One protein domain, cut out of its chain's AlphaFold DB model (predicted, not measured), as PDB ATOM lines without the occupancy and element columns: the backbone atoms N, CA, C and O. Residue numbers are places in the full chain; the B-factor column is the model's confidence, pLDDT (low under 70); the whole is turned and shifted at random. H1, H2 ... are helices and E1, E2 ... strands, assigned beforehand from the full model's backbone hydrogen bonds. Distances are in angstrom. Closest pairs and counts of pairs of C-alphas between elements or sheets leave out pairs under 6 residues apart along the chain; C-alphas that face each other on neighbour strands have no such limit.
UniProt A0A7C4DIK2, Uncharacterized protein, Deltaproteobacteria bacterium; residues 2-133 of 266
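This is residues 2 to 133 of the 266 residues of an uncharacterized protein of Deltaproteobacteria bacterium (UniProt A0A7C4DIK2). A long, twisted sheet of three long strands, E1, E2 and E3, with the short strand E4 at one edge, has the long helix H3 packed over one face; H2 and the small H1 cover the same face near the turn between E2 and E3. The long strands and H3 make the longest axis, and residues 112 to 133 form a tail without a named element. The printed part has 132 residues, with three named helices and four named strands in the order H1 H2 E1 E2 E3 H3 E4. The sheet is mixed, in the order E3 E2 E1 E4, and the class is mixed, helices and strands. The whole is only just loose, close to compact, with a radius of gyration of the C-alphas of 17.3 A and spans of 51 by 36 by 22 A.

In the sheet, E1 is residues 29 to 40, 33.4 A long, E2 is residues 50 to 61, 35.2 A, E3 is residues 64 to 76, 37.7 A, and E4 is residues 108 to 111, ending with C-alpha 111 at (347.314, 344.521, 225.397). H3, residues 80 to 104, is 35.5 A long and begins with C-alpha 80 at (350.562, 351.531, 250.170). H2 is residues 16 to 25, 14.9 A, and H1 is residues 3 to 9, beginning with C-alpha 3 at (356.173, 351.156, 206.731).

E1, E2 and E3 form a meander, each strand the antiparallel neighbour of the one before. In the hairpin E1 and E2, N 34 and O 56 are 2.9 A apart; in the hairpin E2 and E3, N 57 and O 68 are 2.8 A apart. E4 is parallel to E1, with N 31 and O 108 2.8 A apart. E3, H3, E4 is a split strand-helix-strand unit, with E2 and E1 between its two parallel strands and a right-handed crossover. The helices and the sheet make two layers, H1, H2 and H3 being on one face. H3 comes closest to E3 at the C-alphas of Tyr 72 and Ala 91, 4.8 A. H2 touches H3, which touches it with residues 98 to 102 alone; the closest C-alphas of the two, those of Leu 20 and Leu 102, are 6.3 A apart. They run the same way at a shallow tilt of 6 degrees. H1 is close to H2 but not clearly touching, with C-alphas of Leu 6 and Leu 22 closest at 7.2 A. Every O i to N i+4 pair is within hydrogen-bond range in H3, against 2 of 3 in H1 and 5 of 6 in H2.

The C-alphas farthest apart, of Lys 2 and Glu 127, are 52.3 A apart. The printed part has no cut, and no link between named elements is long. The mean pLDDT of the printed part is 76.8; it is under 70 in residues 2 to 12, 41 to 49, 76 to 84 and 116 to 133.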
ATOM      1  N   LYS A   2     356.275 352.183 202.068       60.12
ATOM      2  CA  LYS A   2     356.424 350.960 202.885       60.12
ATOM      3  C   LYS A   2     356.752 351.365 204.329       60.12
ATOM      4  O   LYS A   2     357.648 352.181 204.524       60.12
ATOM      5  N   ALA A   3     356.053 350.795 205.312       59.25
ATOM      6  CA  ALA A   3     356.173 351.156 206.731       59.25
ATOM      7  C   ALA A   3     357.620 351.087 207.273       59.25
ATOM      8  O   ALA A   3     358.002 351.882 208.126       59.25
ATOM      9  N   ASN A   4     358.448 350.210 206.698       62.12
ATOM     10  CA  ASN A   4     359.861 350.044 207.046       62.12
ATOM     11  C   ASN A   4     360.699 351.314 206.830       62.12
ATOM     12  O   ASN A   4     361.499 351.662 207.688       62.12
ATOM     13  N   ALA A   5     360.488 352.029 205.718       60.69
ATOM     14  CA  ALA A   5     361.261 353.233 205.391       60.69
ATOM     15  C   ALA A   5     360.951 354.404 206.339       60.69
ATOM     16  O   ALA A   5     361.770 355.299 206.522       60.69
ATOM     17  N   LEU A   6     359.764 354.387 206.953       62.06
ATOM     18  CA  LEU A   6     359.339 355.405 207.904       62.06
ATOM     19  C   LEU A   6     359.910 355.130 209.300       62.06
ATOM     20  O   LEU A   6     360.327 356.072 209.959       62.06
ATOM     21  N   LEU A   7     360.042 353.871 209.734       63.47
ATOM     22  CA  LEU A   7     360.711 353.555 211.008       63.47
ATOM     23  C   LEU A   7     362.168 354.044 211.066       63.47
ATOM     24  O   LEU A   7     362.624 354.469 212.127       63.47
ATOM     25  N   ASP A   8     362.867 354.034 209.929       64.94
ATOM     26  CA  ASP A   8     364.232 354.560 209.827       64.94
ATOM     27  C   ASP A   8     364.264 356.104 209.818       64.94
ATOM     28  O   ASP A   8     365.199 356.703 210.348       64.94
ATOM     29  N   GLN A   9     363.226 356.769 209.289       59.59
ATOM     30  CA  GLN A   9     363.087 358.235 209.326       59.59
ATOM     31  C   GLN A   9     362.636 358.774 210.690       59.59
ATOM     32  O   GLN A   9     363.100 359.832 211.111       59.59
ATOM     33  N   PHE A  10     361.756 358.056 211.392       58.31
ATOM     34  CA  PHE A  10     361.189 358.481 212.676       58.31
ATOM     35  C   PHE A  10     362.080 358.161 213.887       58.31
ATOM     36  O   PHE A  10     361.627 358.360 215.008       58.31
ATOM     37  N   LYS A  11     363.325 357.695 213.677       62.59
ATOM     38  CA  LYS A  11     364.301 357.369 214.736       62.59
ATOM     39  C   LYS A  11     363.662 356.591 215.897       62.59
ATOM     40  O   LYS A  11     363.569 357.146 216.970       62.59
ATOM     41  N   GLN A  12     363.225 355.347 215.675       69.25
ATOM     42  CA  GLN A  12     362.615 354.461 216.692       69.25
ATOM     43  C   GLN A  12     361.585 355.148 217.625       69.25
ATOM     44  O   GLN A  12     361.963 355.837 218.562       69.25
ATOM     45  N   PRO A  13     360.274 354.924 217.450       77.38
ATOM     46  CA  PRO A  13     359.266 355.621 218.245       77.38
ATOM     47  C   PRO A  13     359.479 355.420 219.750       77.38
ATOM     48  O   PRO A  13     359.553 354.287 220.220       77.38
ATOM     49  N   GLU A  14     359.540 356.534 220.480       85.19
ATOM     50  CA  GLU A  14     359.789 356.576 221.927       85.19
ATOM     51  C   GLU A  14     358.490 356.769 222.728       85.19
ATOM     52  O   GLU A  14     358.470 356.616 223.948       85.19
ATOM     53  N   THR A  15     357.396 357.124 222.044       89.00
ATOM     54  CA  THR A  15     356.104 357.470 222.650       89.00
ATOM     55  C   THR A  15     354.921 356.955 221.828       89.00
ATOM     56  O   THR A  15     355.029 356.712 220.620       89.00
ATOM     57  N   VAL A  16     353.744 356.856 222.462       89.75
ATOM     58  CA  VAL A  16     352.472 356.567 221.773       89.75
ATOM     59  C   VAL A  16     352.175 357.611 220.690       89.75
ATOM     60  O   VAL A  16     351.681 357.261 219.618       89.75
ATOM     61  N   GLU A  17     352.505 358.881 220.926       90.81
ATOM     62  CA  GLU A  17     352.365 359.965 219.952       90.81
ATOM     63  C   GLU A  17     353.168 359.699 218.672       90.81
ATOM     64  O   GLU A  17     352.607 359.826 217.583       90.81
ATOM     65  N   ASN A  18     354.420 359.236 218.776       89.38
ATOM     66  CA  ASN A  18     355.214 358.891 217.590       89.38
ATOM     67  C   ASN A  18     354.584 357.739 216.796       89.38
ATOM     68  O   ASN A  18     354.598 357.744 215.564       89.38
ATOM     69  N   VAL A  19     353.986 356.760 217.482       89.56
ATOM     70  CA  VAL A  19     353.273 355.661 216.816       89.56
ATOM     71  C   VAL A  19     352.015 356.163 216.103       89.56
ATOM     72  O   VAL A  19     351.733 355.733 214.986       89.56
ATOM     73  N   LEU A  20     351.267 357.088 216.712       90.75
ATOM     74  CA  LEU A  20     350.091 357.700 216.086       90.75
ATOM     75  C   LEU A  20     350.464 358.506 214.839       90.75
ATOM     76  O   LEU A  20     349.745 358.454 213.843       90.75
ATOM     77  N   GLU A  21     351.578 359.236 214.872       88.44
ATOM     78  CA  GLU A  21     352.105 359.943 213.702       88.44
ATOM     79  C   GLU A  21     352.500 358.968 212.592       88.44
ATOM     80  O   GLU A  21     352.096 359.157 211.442       88.44
ATOM     81  N   LEU A  22     353.192 357.880 212.939       86.56
ATOM     82  CA  LEU A  22     353.554 356.829 211.994       86.56
ATOM     83  C   LEU A  22     352.310 356.187 211.354       86.56
ATOM     84  O   LEU A  22     352.277 355.981 210.141       86.56
ATOM     85  N   ALA A  23     351.259 355.936 212.137       88.00
ATOM     86  CA  ALA A  23     350.004 355.350 211.662       88.00
ATOM     87  C   ALA A  23     349.236 356.241 210.671       88.00
ATOM     88  O   ALA A  23     348.450 355.737 209.871       88.00
ATOM     89  N   ARG A  24     349.485 357.558 210.658       86.50
ATOM     90  CA  ARG A  24     348.891 358.462 209.655       86.50
ATOM     91  C   ARG A  24     349.476 358.266 208.260       86.50
ATOM     92  O   ARG A  24     348.813 358.579 207.276       86.50
ATOM     93  N   VAL A  25     350.719 357.791 208.170       84.31
ATOM     94  CA  VAL A  25     351.485 357.701 206.914       84.31
ATOM     95  C   VAL A  25     351.815 356.260 206.504       84.31
ATOM     96  O   VAL A  25     352.229 356.026 205.364       84.31
ATOM     97  N   ALA A  26     351.607 355.292 207.401       81.38
ATOM     98  CA  ALA A  26     351.838 353.870 207.183       81.38
ATOM     99  C   ALA A  26     350.673 353.012 207.695       81.38
ATOM    100  O   ALA A  26     350.147 353.228 208.782       81.38
ATOM    101  N   SER A  27     350.318 351.985 206.924       83.50
ATOM    102  CA  SER A  27     349.340 350.964 207.305       83.50
ATOM    103  C   SER A  27     350.023 349.664 207.747       83.50
ATOM    104  O   SER A  27     351.213 349.451 207.509       83.50
ATOM    105  N   GLY A  28     349.262 348.777 208.400       85.25
ATOM    106  CA  GLY A  28     349.751 347.459 208.826       85.25
ATOM    107  C   GLY A  28     350.603 347.473 210.099       85.25
ATOM    108  O   GLY A  28     351.337 346.520 210.355       85.25
ATOM    109  N   ILE A  29     350.509 348.541 210.890       89.31
ATOM    110  CA  ILE A  29     351.210 348.672 212.165       89.31
ATOM    111  C   ILE A  29     350.504 347.833 213.234       89.31
ATOM    112  O   ILE A  29     349.278 347.878 213.377       89.31
ATOM    113  N   GLN A  30     351.295 347.096 214.008       92.06
ATOM    114  CA  GLN A  30     350.837 346.327 215.158       92.06
ATOM    115  C   GLN A  30     351.588 346.773 216.408       92.06
ATOM    116  O   GLN A  30     352.784 347.055 216.357       92.06
ATOM    117  N   VAL A  31     350.888 346.830 217.531       92.44
ATOM    118  CA  VAL A  31     351.439 347.200 218.830       92.44
ATOM    119  C   VAL A  31     351.016 346.164 219.855       92.44
ATOM    120  O   VAL A  31     349.823 345.928 220.034       92.44
ATOM    121  N   ALA A  32     351.987 345.601 220.565       92.94
ATOM    122  CA  ALA A  32     351.749 344.864 221.794       92.94
ATOM    123  C   ALA A  32     352.123 345.747 222.992       92.94
ATOM    124  O   ALA A  32     353.248 346.240 223.050       92.94
ATOM    125  N   ALA A  33     351.208 345.959 223.938       90.94
ATOM    126  CA  ALA A  33     351.490 346.678 225.181       90.94
ATOM    127  C   ALA A  33     351.513 345.693 226.355       90.94
ATOM    128  O   ALA A  33     350.505 345.051 226.655       90.94
ATOM    129  N   SER A  34     352.670 345.591 227.007       90.12
ATOM    130  CA  SER A  34     352.902 344.714 228.156       90.12
ATOM    131  C   SER A  34     353.081 345.565 229.415       90.12
ATOM    132  O   SER A  34     354.117 346.218 229.558       90.12
ATOM    133  N   PRO A  35     352.084 345.613 230.312       87.81
ATOM    134  CA  PRO A  35     352.219 346.253 231.610       87.81
ATOM    135  C   PRO A  35     353.385 345.665 232.403       87.81
ATOM    136  O   PRO A  35     353.640 344.463 232.370       87.81
ATOM    137  N   ARG A  36     354.080 346.529 233.132       84.31
ATOM    138  CA  ARG A  36     355.185 346.196 234.017       84.31
ATOM    139  C   ARG A  36     355.089 347.030 235.279       84.31
ATOM    140  O   ARG A  36     354.714 348.201 235.275       84.31
ATOM    141  N   ILE A  37     355.485 346.408 236.371       77.38
ATOM    142  CA  ILE A  37     355.541 347.041 237.671       77.38
ATOM    143  C   ILE A  37     356.992 347.059 238.123       77.38
ATOM    144  O   ILE A  37     357.659 346.025 238.125       77.38
ATOM    145  N   THR A  38     357.471 348.236 238.507       78.25
ATOM    146  CA  THR A  38     358.830 348.413 239.017       78.25
ATOM    147  C   THR A  38     358.753 348.954 240.434       78.25
ATOM    148  O   THR A  38     358.327 350.091 240.638       78.25
ATOM    149  N   VAL A  39     359.162 348.153 241.416       72.38
ATOM    150  CA  VAL A  39     359.317 348.596 242.806       72.38
ATOM    151  C   VAL A  39     360.758 349.061 242.988       72.38
ATOM    152  O   VAL A  39     361.690 348.271 242.853       72.38
ATOM    153  N   ASN A  40     360.946 350.350 243.253       71.56
ATOM    154  CA  ASN A  40     362.255 350.907 243.556       71.56
ATOM    155  C   ASN A  40     362.523 350.739 245.058       71.56
ATOM    156  O   ASN A  40     361.684 351.164 245.868       71.56
ATOM    157  N   PRO A  41     363.675 350.158 245.434       61.12
ATOM    158  CA  PRO A  41     364.061 350.031 246.829       61.12
ATOM    159  C   PRO A  41     364.255 351.406 247.483       61.12
ATOM    160  O   PRO A  41     364.367 352.437 246.818       61.12
ATOM    161  N   VAL A  42     364.283 351.405 248.814       59.69
ATOM    162  CA  VAL A  42     364.596 352.575 249.645       59.69
ATOM    163  C   VAL A  42     366.000 353.080 249.284       59.69
ATOM    164  O   VAL A  42     366.983 352.369 249.473       59.69
ATOM    165  N   GLU A  43     366.097 354.305 248.768       54.84
ATOM    166  CA  GLU A  43     367.369 354.996 248.515       54.84
ATOM    167  C   GLU A  43     367.702 355.950 249.673       54.84
ATOM    168  O   GLU A  43     366.809 356.453 250.360       54.84
ATOM    169  N   ALA A  44     368.987 356.254 249.883       44.75
ATOM    170  CA  ALA A  44     369.406 357.245 250.875       44.75
ATOM    171  C   ALA A  44     368.728 358.605 250.598       44.75
ATOM    172  O   ALA A  44     368.929 359.209 249.547       44.75
ATOM    173  N   GLY A  45     367.899 359.077 251.536       56.75
ATOM    174  CA  GLY A  45     367.099 360.303 251.389       56.75
ATOM    175  C   GLY A  45     365.634 360.087 250.981       56.75
ATOM    176  O   GLY A  45     364.868 361.050 250.951       56.75
ATOM    177  N   ARG A  46     365.204 358.844 250.722       55.00
ATOM    178  CA  ARG A  46     363.788 358.476 250.569       55.00
ATOM    179  C   ARG A  46     363.442 357.395 251.592       55.00
ATOM    180  O   ARG A  46     363.827 356.256 251.382       55.00
ATOM    181  N   PRO A  47     362.707 357.711 252.673       56.56
ATOM    182  CA  PRO A  47     362.495 356.778 253.783       56.56
ATOM    183  C   PRO A  47     361.610 355.571 253.435       56.56
ATOM    184  O   PRO A  47     361.466 354.674 254.259       56.56
ATOM    185  N   HIS A  48     361.020 355.541 252.235       58.34
ATOM    186  CA  HIS A  48     360.060 354.524 251.827       58.34
ATOM    187  C   HIS A  48     360.302 354.052 250.380       58.34
ATOM    188  O   HIS A  48     360.672 354.878 249.533       58.34
ATOM    189  N   PRO A  49     360.043 352.766 250.075       62.88
ATOM    190  CA  PRO A  49     359.948 352.236 248.720       62.88
ATOM    191  C   PRO A  49     358.982 353.059 247.862       62.88
ATOM    192  O   PRO A  49     358.020 353.671 248.339       62.88
ATOM    193  N   SER A  50     359.226 353.071 246.558       76.38
ATOM    194  CA  SER A  50     358.298 353.657 245.586       76.38
ATOM    195  C   SER A  50     357.993 352.642 244.505       76.38
ATOM    196  O   SER A  50     358.811 351.769 244.236       76.38
ATOM    197  N   PHE A  51     356.841 352.756 243.856       77.75
ATOM    198  CA  PHE A  51     356.522 351.903 242.715       77.75
ATOM    199  C   PHE A  51     356.212 352.745 241.478       77.75
ATOM    200  O   PHE A  51     355.710 353.871 241.565       77.75
ATOM    201  N   ARG A  52     356.520 352.178 240.315       85.94
ATOM    202  CA  ARG A  52     356.159 352.678 238.990       85.94
ATOM    203  C   ARG A  52     355.293 351.641 238.290       85.94
ATOM    204  O   ARG A  52     355.568 350.445 238.359       85.94
ATOM    205  N   LEU A  53     354.254 352.127 237.626       87.06
ATOM    206  CA  LEU A  53     353.409 351.352 236.727       87.06
ATOM    207  C   LEU A  53     353.754 351.794 235.310       87.06
ATOM    208  O   LEU A  53     353.370 352.888 234.885       87.06
ATOM    209  N   ASP A  54     354.527 350.967 234.621       90.38
ATOM    210  CA  ASP A  54     355.058 351.207 233.286       90.38
ATOM    211  C   ASP A  54     354.374 350.263 232.286       90.38
ATOM    212  O   ASP A  54     353.897 349.198 232.659       90.38
ATOM    213  N   ALA A  55     354.297 350.614 231.009       91.75
ATOM    214  CA  ALA A  55     353.966 349.650 229.964       91.75
ATOM    215  C   ALA A  55     355.066 349.652 228.910       91.75
ATOM    216  O   ALA A  55     355.488 350.711 228.440       91.75
ATOM    217  N   VAL A  56     355.513 348.456 228.542       92.50
ATOM    218  CA  VAL A  56     356.462 348.245 227.456       92.50
ATOM    219  C   VAL A  56     355.673 348.025 226.177       92.50
ATOM    220  O   VAL A  56     354.912 347.064 226.042       92.50
ATOM    221  N   TYR A  57     355.861 348.932 225.233       92.75
ATOM    222  CA  TYR A  57     355.270 348.883 223.912       92.75
ATOM    223  C   TYR A  57     356.232 348.204 222.957       92.75
ATOM    224  O   TYR A  57     357.356 348.658 222.784       92.75
ATOM    225  N   THR A  58     355.778 347.135 222.313       92.25
ATOM    226  CA  THR A  58     356.477 346.485 221.206       92.25
ATOM    227  C   THR A  58     355.730 346.795 219.920       92.25
ATOM    228  O   THR A  58     354.625 346.303 219.686       92.25
ATOM    229  N   LEU A  59     356.328 347.640 219.094       91.31
ATOM    230  CA  LEU A  59     355.817 348.035 217.792       91.31
ATOM    231  C   LEU A  59     356.357 347.095 216.718       91.31
ATOM    232  O   LEU A  59     357.565 346.878 216.640       91.31
ATOM    233  N   LYS A  60     355.486 346.618 215.833       89.31
ATOM    234  CA  LYS A  60     355.847 345.873 214.629       89.31
ATOM    235  C   LYS A  60     355.279 346.564 213.394       89.31
ATOM    236  O   LYS A  60     354.074 346.800 213.308       89.31
ATOM    237  N   ALA A  61     356.140 346.842 212.420       85.38
ATOM    238  CA  ALA A  61     355.731 347.312 211.103       85.38
ATOM    239  C   ALA A  61     356.529 346.546 210.042       85.38
ATOM    240  O   ALA A  61     357.742 346.709 209.934       85.38
ATOM    241  N   GLY A  62     355.853 345.656 209.311       82.44
ATOM    242  CA  GLY A  62     356.522 344.716 208.411       82.44
ATOM    243  C   GLY A  62     357.431 343.737 209.164       82.44
ATOM    244  O   GLY A  62     356.977 343.000 210.043       82.44
ATOM    245  N   ASP A  63     358.708 343.732 208.795       82.88
ATOM    246  CA  ASP A  63     359.793 342.924 209.370       82.88
ATOM    247  C   ASP A  63     360.571 343.649 210.483       82.88
ATOM    248  O   ASP A  63     361.457 343.061 211.101       82.88
ATOM    249  N   ARG A  64     360.242 344.914 210.767       82.12
ATOM    250  CA  ARG A  64     360.928 345.722 211.779       82.12
ATOM    251  C   ARG A  64     360.167 345.721 213.098       82.12
ATOM    252  O   ARG A  64     358.932 345.733 213.136       82.12
ATOM    253  N   THR A  65     360.932 345.769 214.183       87.62
ATOM    254  CA  THR A  65     360.421 345.872 215.549       87.62
ATOM    255  C   THR A  65     361.138 346.991 216.290       87.62
ATOM    256  O   THR A  65     362.346 347.160 216.135       87.62
ATOM    257  N   ALA A  66     360.389 347.756 217.077       88.56
ATOM    258  CA  ALA A  66     360.912 348.772 217.985       88.56
ATOM    259  C   ALA A  66     360.210 348.647 219.338       88.56
ATOM    260  O   ALA A  66     359.055 348.215 219.398       88.56
ATOM    261  N   THR A  67     360.895 349.023 220.415       91.31
ATOM    262  CA  THR A  67     360.340 348.964 221.767       91.31
ATOM    263  C   THR A  67     360.539 350.273 222.502       91.31
ATOM    264  O   THR A  67     361.633 350.830 222.447       91.31
ATOM    265  N   PHE A  68     359.531 350.711 223.245       91.38
ATOM    266  CA  PHE A  68     359.652 351.841 224.161       91.38
ATOM    267  C   PHE A  68     358.878 351.584 225.454       91.38
ATOM    268  O   PHE A  68     357.983 350.739 225.505       91.38
ATOM    269  N   GLU A  69     359.239 352.304 226.510       92.25
ATOM    270  CA  GLU A  69     358.599 352.215 227.821       92.25
ATOM    271  C   GLU A  69     357.854 353.516 228.121       92.25
ATOM    272  O   GLU A  69     358.385 354.607 227.916       92.25
ATOM    273  N   GLN A  70     356.637 353.404 228.651       91.56
ATOM    274  CA  GLN A  70     355.858 354.554 229.091       91.56
ATOM    275  C   GLN A  70     355.382 354.380 230.532       91.56
ATOM    276  O   GLN A  70     354.651 353.443 230.852       91.56
ATOM    277  N   THR A  71     355.744 355.326 231.402       90.62
ATOM    278  CA  THR A  71     355.242 355.367 232.779       90.62
ATOM    279  C   THR A  71     353.849 355.963 232.836       90.62
ATOM    280  O   THR A  71     353.623 357.115 232.459       90.62
ATOM    281  N   TYR A  72     352.922 355.217 233.417       88.38
ATOM    282  CA  TYR A  72     351.541 355.635 233.564       88.38
ATOM    283  C   TYR A  72     351.196 356.169 234.946       88.38
ATOM    284  O   TYR A  72     350.389 357.100 235.049       88.38
ATOM    285  N   ALA A  73     351.812 355.629 235.993       85.69
ATOM    286  CA  ALA A  73     351.647 356.119 237.352       85.69
ATOM    287  C   ALA A  73     352.889 355.842 238.202       85.69
ATOM    288  O   ALA A  73     353.688 354.951 237.912       85.69
ATOM    289  N   LYS A  74     353.030 356.630 239.265       81.12
ATOM    290  CA  LYS A  74     354.025 356.450 240.320       81.12
ATOM    291  C   LYS A  74     353.304 356.561 241.656       81.12
ATOM    292  O   LYS A  74     352.369 357.358 241.761       81.12
ATOM    293  N   GLY A  75     353.737 355.808 242.655       73.88
ATOM    294  CA  GLY A  75     353.212 355.935 244.010       73.88
ATOM    295  C   GLY A  75     354.284 355.788 245.076       73.88
ATOM    296  O   GLY A  75     355.427 355.413 244.799       73.88
ATOM    297  N   HIS A  76     353.891 356.139 246.296       68.75
ATOM    298  CA  HIS A  76     354.734 356.158 247.488       68.75
ATOM    299  C   HIS A  76     354.064 355.373 248.616       68.75
ATOM    300  O   HIS A  76     352.840 355.360 248.737       68.75
ATOM    301  N   GLU A  77     354.883 354.750 249.460       59.25
ATOM    302  CA  GLU A  77     354.430 353.798 250.478       59.25
ATOM    303  C   GLU A  77     353.843 354.427 251.751       59.25
ATOM    304  O   GLU A  77     353.517 353.709 252.683       59.25
ATOM    305  N   THR A  78     353.651 355.749 251.830       59.97
ATOM    306  CA  THR A  78     353.055 356.346 253.043       59.97
ATOM    307  C   THR A  78     351.616 355.870 253.285       59.97
ATOM    308  O   THR A  78     351.148 355.908 254.418       59.97
ATOM    309  N   GLN A  79     350.929 355.385 252.238       60.81
ATOM    310  CA  GLN A  79     349.676 354.619 252.302       60.81
ATOM    311  C   GLN A  79     349.651 353.599 251.147       60.81
ATOM    312  O   GLN A  79     349.079 353.895 250.092       60.81
ATOM    313  N   PRO A  80     350.280 352.419 251.292       58.97
ATOM    314  CA  PRO A  80     350.562 351.531 250.170       58.97
ATOM    315  C   PRO A  80     349.282 351.064 249.482       58.97
ATOM    316  O   PRO A  80     349.182 351.199 248.270       58.97
ATOM    317  N   ALA A  81     348.252 350.656 250.232       59.88
ATOM    318  CA  ALA A  81     346.971 350.223 249.665       59.88
ATOM    319  C   ALA A  81     346.251 351.335 248.873       59.88
ATOM    320  O   ALA A  81     345.814 351.129 247.738       59.88
ATOM    321  N   LYS A  82     346.169 352.549 249.439       63.59
ATOM    322  CA  LYS A  82     345.477 353.691 248.813       63.59
ATOM    323  C   LYS A  82     346.261 354.268 247.631       63.59
ATOM    324  O   LYS A  82     345.676 354.599 246.598       63.59
ATOM    325  N   SER A  83     347.585 354.382 247.755       66.38
ATOM    326  CA  SER A  83     348.464 354.897 246.698       66.38
ATOM    327  C   SER A  83     348.567 353.912 245.535       66.38
ATOM    328  O   SER A  83     348.401 354.316 244.382       66.38
ATOM    329  N   ALA A  84     348.747 352.621 245.831       67.94
ATOM    330  CA  ALA A  84     348.777 351.547 244.845       67.94
ATOM    331  C   ALA A  84     347.532 351.550 243.980       67.94
ATOM    332  O   ALA A  84     347.614 351.648 242.759       67.94
ATOM    333  N   ALA A  85     346.368 351.497 244.606       70.50
ATOM    334  CA  ALA A  85     345.158 351.247 243.861       70.50
ATOM    335  C   ALA A  85     344.681 352.476 243.068       70.50
ATOM    336  O   ALA A  85     344.224 352.340 241.933       70.50
ATOM    337  N   ASN A  86     344.891 353.691 243.592       74.12
ATOM    338  CA  ASN A  86     344.733 354.909 242.792       74.12
ATOM    339  C   ASN A  86     345.724 354.937 241.618       74.12
ATOM    340  O   ASN A  86     345.339 355.277 240.500       74.12
ATOM    341  N   GLY A  87     346.978 354.533 241.848       77.81
ATOM    342  CA  GLY A  87     347.979 354.364 240.797       77.81
ATOM    343  C   GLY A  87     347.515 353.392 239.712       77.81
ATOM    344  O   GLY A  87     347.597 353.720 238.532       77.81
ATOM    345  N   PHE A  88     346.949 352.251 240.101       79.38
ATOM    346  CA  PHE A  88     346.399 351.239 239.199       79.38
ATOM    347  C   PHE A  88     345.239 351.753 238.360       79.38
ATOM    348  O   PHE A  88     345.216 351.548 237.146       79.38
ATOM    349  N   LEU A  89     344.290 352.450 238.982       77.38
ATOM    350  CA  LEU A  89     343.169 353.050 238.265       77.38
ATOM    351  C   LEU A  89     343.643 354.086 237.255       77.38
ATOM    352  O   LEU A  89     343.209 354.066 236.103       77.38
ATOM    353  N   ILE A  90     344.558 354.967 237.668       82.44
ATOM    354  CA  ILE A  90     345.166 355.960 236.781       82.44
ATOM    355  C   ILE A  90     345.888 355.255 235.632       82.44
ATOM    356  O   ILE A  90     345.710 355.646 234.477       82.44
ATOM    357  N   ALA A  91     346.664 354.213 235.931       87.12
ATOM    358  CA  ALA A  91     347.470 353.532 234.938       87.12
ATOM    359  C   ALA A  91     346.626 352.785 233.909       87.12
ATOM    360  O   ALA A  91     346.784 353.018 232.712       87.12
ATOM    361  N   ASN A  92     345.656 351.990 234.360       85.12
ATOM    362  CA  ASN A  92     344.717 351.305 233.478       85.12
ATOM    363  C   ASN A  92     343.864 352.289 232.663       85.12
ATOM    364  O   ASN A  92     343.683 352.078 231.467       85.12
ATOM    365  N   THR A  93     343.404 353.398 233.254       82.38
ATOM    366  CA  THR A  93     342.642 354.427 232.516       82.38
ATOM    367  C   THR A  93     343.480 355.043 231.395       82.38
ATOM    368  O   THR A  93     343.012 355.194 230.265       82.38
ATOM    369  N   ARG A  94     344.733 355.407 231.689       87.88
ATOM    370  CA  ARG A  94     345.632 356.017 230.701       87.88
ATOM    371  C   ARG A  94     346.038 355.019 229.615       87.88
ATOM    372  O   ARG A  94     345.967 355.377 228.443       87.88
ATOM    373  N   LEU A  95     346.354 353.777 229.986       89.31
ATOM    374  CA  LEU A  95     346.637 352.688 229.050       89.31
ATOM    375  C   LEU A  95     345.450 352.449 228.106       89.31
ATOM    376  O   LEU A  95     345.616 352.444 226.890       89.31
ATOM    377  N   GLN A  96     344.229 352.323 228.638       86.50
ATOM    378  CA  GLN A  96     343.025 352.142 227.819       86.50
ATOM    379  C   GLN A  96     342.792 353.311 226.857       86.50
ATOM    380  O   GLN A  96     342.429 353.089 225.700       86.50
ATOM    381  N   ARG A  97     343.029 354.550 227.306       87.06
ATOM    382  CA  ARG A  97     342.926 355.738 226.453       87.06
ATOM    383  C   ARG A  97     343.927 355.695 225.299       87.06
ATOM    384  O   ARG A  97     343.541 355.969 224.164       87.06
ATOM    385  N   ASP A  98     345.175 355.337 225.569       91.69
ATOM    386  CA  ASP A  98     346.213 355.263 224.539       91.69
ATOM    387  C   ASP A  98     345.923 354.140 223.538       91.69
ATOM    388  O   ASP A  98     345.955 354.365 222.327       91.69
ATOM    389  N   LEU A  99     345.494 352.969 224.016       89.19
ATOM    390  CA  LEU A  99     345.052 351.866 223.156       89.19
ATOM    391  C   LEU A  99     343.835 352.246 222.302       89.19
ATOM    392  O   LEU A  99     343.767 351.870 221.133       89.19
ATOM    393  N   LYS A 100     342.875 353.004 222.850       87.56
ATOM    394  CA  LYS A 100     341.725 353.513 222.085       87.56
ATOM    395  C   LYS A 100     342.186 354.430 220.952       87.56
ATOM    396  O   LYS A 100     341.757 354.235 219.818       87.56
ATOM    397  N   ARG A 101     343.087 355.377 221.241       92.81
ATOM    398  CA  ARG A 101     343.654 356.296 220.237       92.81
ATOM    399  C   ARG A 101     344.387 355.536 219.131       92.81
ATOM    400  O   ARG A 101     344.176 355.825 217.959       92.81
ATOM    401  N   LEU A 102     345.201 354.542 219.493       92.19
ATOM    402  CA  LEU A 102     345.938 353.713 218.535       92.19
ATOM    403  C   LEU A 102     344.993 352.915 217.624       92.19
ATOM    404  O   LEU A 102     345.133 352.966 216.403       92.19
ATOM    405  N   ARG A 103     343.974 352.255 218.191       91.69
ATOM    406  CA  ARG A 103     342.959 351.529 217.405       91.69
ATOM    407  C   ARG A 103     342.194 352.450 216.457       91.69
ATOM    408  O   ARG A 103     341.972 352.086 215.308       91.69
ATOM    409  N   GLN A 104     341.830 353.651 216.912       90.12
ATOM    410  CA  GLN A 104     341.174 354.663 216.072       90.12
ATOM    411  C   GLN A 104     342.063 355.139 214.914       90.12
ATOM    412  O   GLN A 104     341.544 355.506 213.864       90.12
ATOM    413  N   ALA A 105     343.385 355.092 215.078       89.06
ATOM    414  CA  ALA A 105     344.351 355.369 214.019       89.06
ATOM    415  C   ALA A 105     344.621 354.161 213.096       89.06
ATOM    416  O   ALA A 105     345.515 354.224 212.256       89.06
ATOM    417  N   GLY A 106     343.885 353.053 213.240       89.69
ATOM    418  CA  GLY A 106     344.061 351.850 212.421       89.69
ATOM    419  C   GLY A 106     345.220 350.947 212.856       89.69
ATOM    420  O   GLY A 106     345.587 350.029 212.120       89.69
ATOM    421  N   VAL A 107     345.795 351.174 214.042       91.81
ATOM    422  CA  VAL A 107     346.828 350.305 214.619       91.81
ATOM    423  C   VAL A 107     346.168 349.091 215.269       91.81
ATOM    424  O   VAL A 107     345.247 349.225 216.079       91.81
ATOM    425  N   ARG A 108     346.654 347.886 214.958       91.94
ATOM    426  CA  ARG A 108     346.221 346.674 215.665       91.94
ATOM    427  C   ARG A 108     346.904 346.627 217.029       91.94
ATOM    428  O   ARG A 108     348.128 346.636 217.087       91.94
ATOM    429  N   CYS A 109     346.126 346.566 218.107       90.75
ATOM    430  CA  CYS A 109     346.660 346.595 219.466       90.75
ATOM    431  C   CYS A 109     346.304 345.340 220.258       90.75
ATOM    432  O   CYS A 109     345.119 345.117 220.527       90.75
ATOM    433  N   ASP A 110     347.329 344.633 220.725       89.94
ATOM    434  CA  ASP A 110     347.227 343.545 221.695       89.94
ATOM    435  C   ASP A 110     347.743 344.055 223.046       89.94
ATOM    436  O   ASP A 110     348.857 344.562 223.151       89.94
ATOM    437  N   ALA A 111     346.922 344.009 224.090       83.56
ATOM    438  CA  ALA A 111     347.314 344.521 225.397       83.56
ATOM    439  C   ALA A 111     346.576 343.797 226.513       83.56
ATOM    440  O   ALA A 111     345.376 343.535 226.397       83.56
ATOM    441  N   VAL A 112     347.288 343.554 227.608       78.44
ATOM    442  CA  VAL A 112     346.700 343.119 228.877       78.44
ATOM    443  C   VAL A 112     346.610 344.319 229.828       78.44
ATOM    444  O   VAL A 112     347.411 345.248 229.706       78.44
ATOM    445  N   PRO A 113     345.606 344.385 230.717       77.75
ATOM    446  CA  PRO A 113     345.533 345.434 231.731       77.75
ATOM    447  C   PRO A 113     346.613 345.240 232.803       77.75
ATOM    448  O   PRO A 113     347.129 344.139 232.981       77.75
ATOM    449  N   PHE A 114     346.921 346.296 233.558       79.50
ATOM    450  CA  PHE A 114     347.690 346.152 234.793       79.50
ATOM    451  C   PHE A 114     346.885 345.306 235.783       79.50
ATOM    452  O   PHE A 114     345.747 345.666 236.105       79.50
ATOM    453  N   VAL A 115     347.491 344.236 236.301       73.94
ATOM    454  CA  VAL A 115     346.863 343.313 237.254       73.94
ATOM    455  C   VAL A 115     347.342 343.607 238.677       73.94
ATOM    456  O   VAL A 115     348.537 343.613 238.959       73.94
ATOM    457  N   LEU A 116     346.406 343.893 239.585       68.25
ATOM    458  CA  LEU A 116     346.726 344.366 240.941       68.25
ATOM    459  C   LEU A 116     347.369 343.294 241.825       68.25
ATOM    460  O   LEU A 116     348.224 343.619 242.646       68.25
ATOM    461  N   SER A 117     347.008 342.023 241.623       64.75
ATOM    462  CA  SER A 117     347.584 340.895 242.364       64.75
ATOM    463  C   SER A 117     349.097 340.749 242.168       64.75
ATOM    464  O   SER A 117     349.755 340.154 243.013       64.75
ATOM    465  N   GLU A 118     349.660 341.306 241.091       64.88
ATOM    466  CA  GLU A 118     351.101 341.273 240.810       64.88
ATOM    467  C   GLU A 118     351.892 342.356 241.568       64.88
ATOM    468  O   GLU A 118     353.084 342.185 241.804       64.88
ATOM    469  N   LEU A 119     351.251 343.463 241.972       59.84
ATOM    470  CA  LEU A 119     351.906 344.546 242.725       59.84
ATOM    471  C   LEU A 119     352.037 344.201 244.211       59.84
ATOM    472  O   LEU A 119     353.001 344.608 244.854       59.84
ATOM    473  N   LEU A 120     351.032 343.528 244.773       60.72
ATOM    474  CA  LEU A 120     350.838 343.474 246.219       60.72
ATOM    475  C   LEU A 120     350.556 342.055 246.739       60.72
ATOM    476  O   LEU A 120     349.477 341.814 247.290       60.72
ATOM    477  N   PRO A 121     351.498 341.107 246.619       56.81
ATOM    478  CA  PRO A 121     351.418 339.867 247.380       56.81
ATOM    479  C   PRO A 121     351.468 340.206 248.883       56.81
ATOM    480  O   PRO A 121     352.538 340.407 249.448       56.81
ATOM    481  N   GLY A 122     350.298 340.334 249.516       53.28
ATOM    482  CA  GLY A 122     350.157 340.606 250.951       53.28
ATOM    483  C   GLY A 122     349.498 341.933 251.345       53.28
ATOM    484  O   GLY A 122     349.275 342.127 252.536       53.28
ATOM    485  N   VAL A 123     349.141 342.828 250.412       56.62
ATOM    486  CA  VAL A 123     348.260 343.952 250.788       56.62
ATOM    487  C   VAL A 123     346.836 343.462 250.811       56.62
ATOM    488  O   VAL A 123     346.323 342.951 249.813       56.62
ATOM    489  N   ASP A 124     346.192 343.670 251.954       61.25
ATOM    490  CA  ASP A 124     344.771 343.445 252.056       61.25
ATOM    491  C   ASP A 124     344.056 344.450 251.154       61.25
ATOM    492  O   ASP A 124     343.991 345.654 251.424       61.25
ATOM    493  N   LEU A 125     343.497 343.937 250.057       58.53
ATOM    494  CA  LEU A 125     342.681 344.742 249.172       58.53
ATOM    495  C   LEU A 125     341.565 345.423 249.966       58.53
ATOM    496  O   LEU A 125     341.182 346.514 249.557       58.53
ATOM    497  N   ASN A 126     341.086 344.865 251.087       57.38
ATOM    498  CA  ASN A 126     340.052 345.437 251.958       57.38
ATOM    499  C   ASN A 126     340.402 346.823 252.527       57.38
ATOM    500  O   ASN A 126     339.485 347.613 252.743       57.38
ATOM    501  N   GLU A 127     341.685 347.175 252.655       57.88
ATOM    502  CA  GLU A 127     342.145 348.507 253.099       57.88
ATOM    503  C   GLU A 127     342.077 349.585 252.001       57.88
ATOM    504  O   GLU A 127     342.376 350.764 252.220       57.88
ATOM    505  N   PHE A 128     341.673 349.195 250.791       61.81
ATOM    506  CA  PHE A 128     341.383 350.112 249.698       61.81
ATOM    507  C   PHE A 128     340.265 351.085 250.074       61.81
ATOM    508  O   PHE A 128     339.114 350.694 250.275       61.81
ATOM    509  N   GLU A 129     340.599 352.373 250.085       59.94
ATOM    510  CA  GLU A 129     339.624 353.437 250.258       59.94
ATOM    511  C   GLU A 129     339.674 354.408 249.074       59.94
ATOM    512  O   GLU A 129     340.708 355.044 248.838       59.94
ATOM    513  N   PRO A 130     338.571 354.539 248.322       56.97
ATOM    514  CA  PRO A 130     338.476 355.473 247.208       56.97
ATOM    515  C   PRO A 130     338.676 356.918 247.646       56.97
ATOM    516  O   PRO A 130     338.035 357.375 248.587       56.97
ATOM    517  N   CYS A 131     339.497 357.678 246.918       54.50
ATOM    518  CA  CYS A 131     339.675 359.107 247.195       54.50
ATOM    519  C   CYS A 131     338.705 360.023 246.421       54.50
ATOM    520  O   CYS A 131     338.724 361.230 246.656       54.50
ATOM    521  N   ARG A 132     337.903 359.513 245.465       61.31
ATOM    522  CA  ARG A 132     337.041 360.316 244.563       61.31
ATOM    523  C   ARG A 132     335.820 359.529 244.062       61.31
ATOM    524  O   ARG A 132     335.873 358.299 244.095       61.31
ATOM    525  N   PRO A 133     334.758 360.200 243.562       62.81
ATOM    526  CA  PRO A 133     333.691 359.514 242.838       62.81
ATOM    527  C   PRO A 133     334.263 358.824 241.594       62.81
ATOM    528  O   PRO A 133     335.025 359.430 240.834       62.81
TER     529      PRO A 133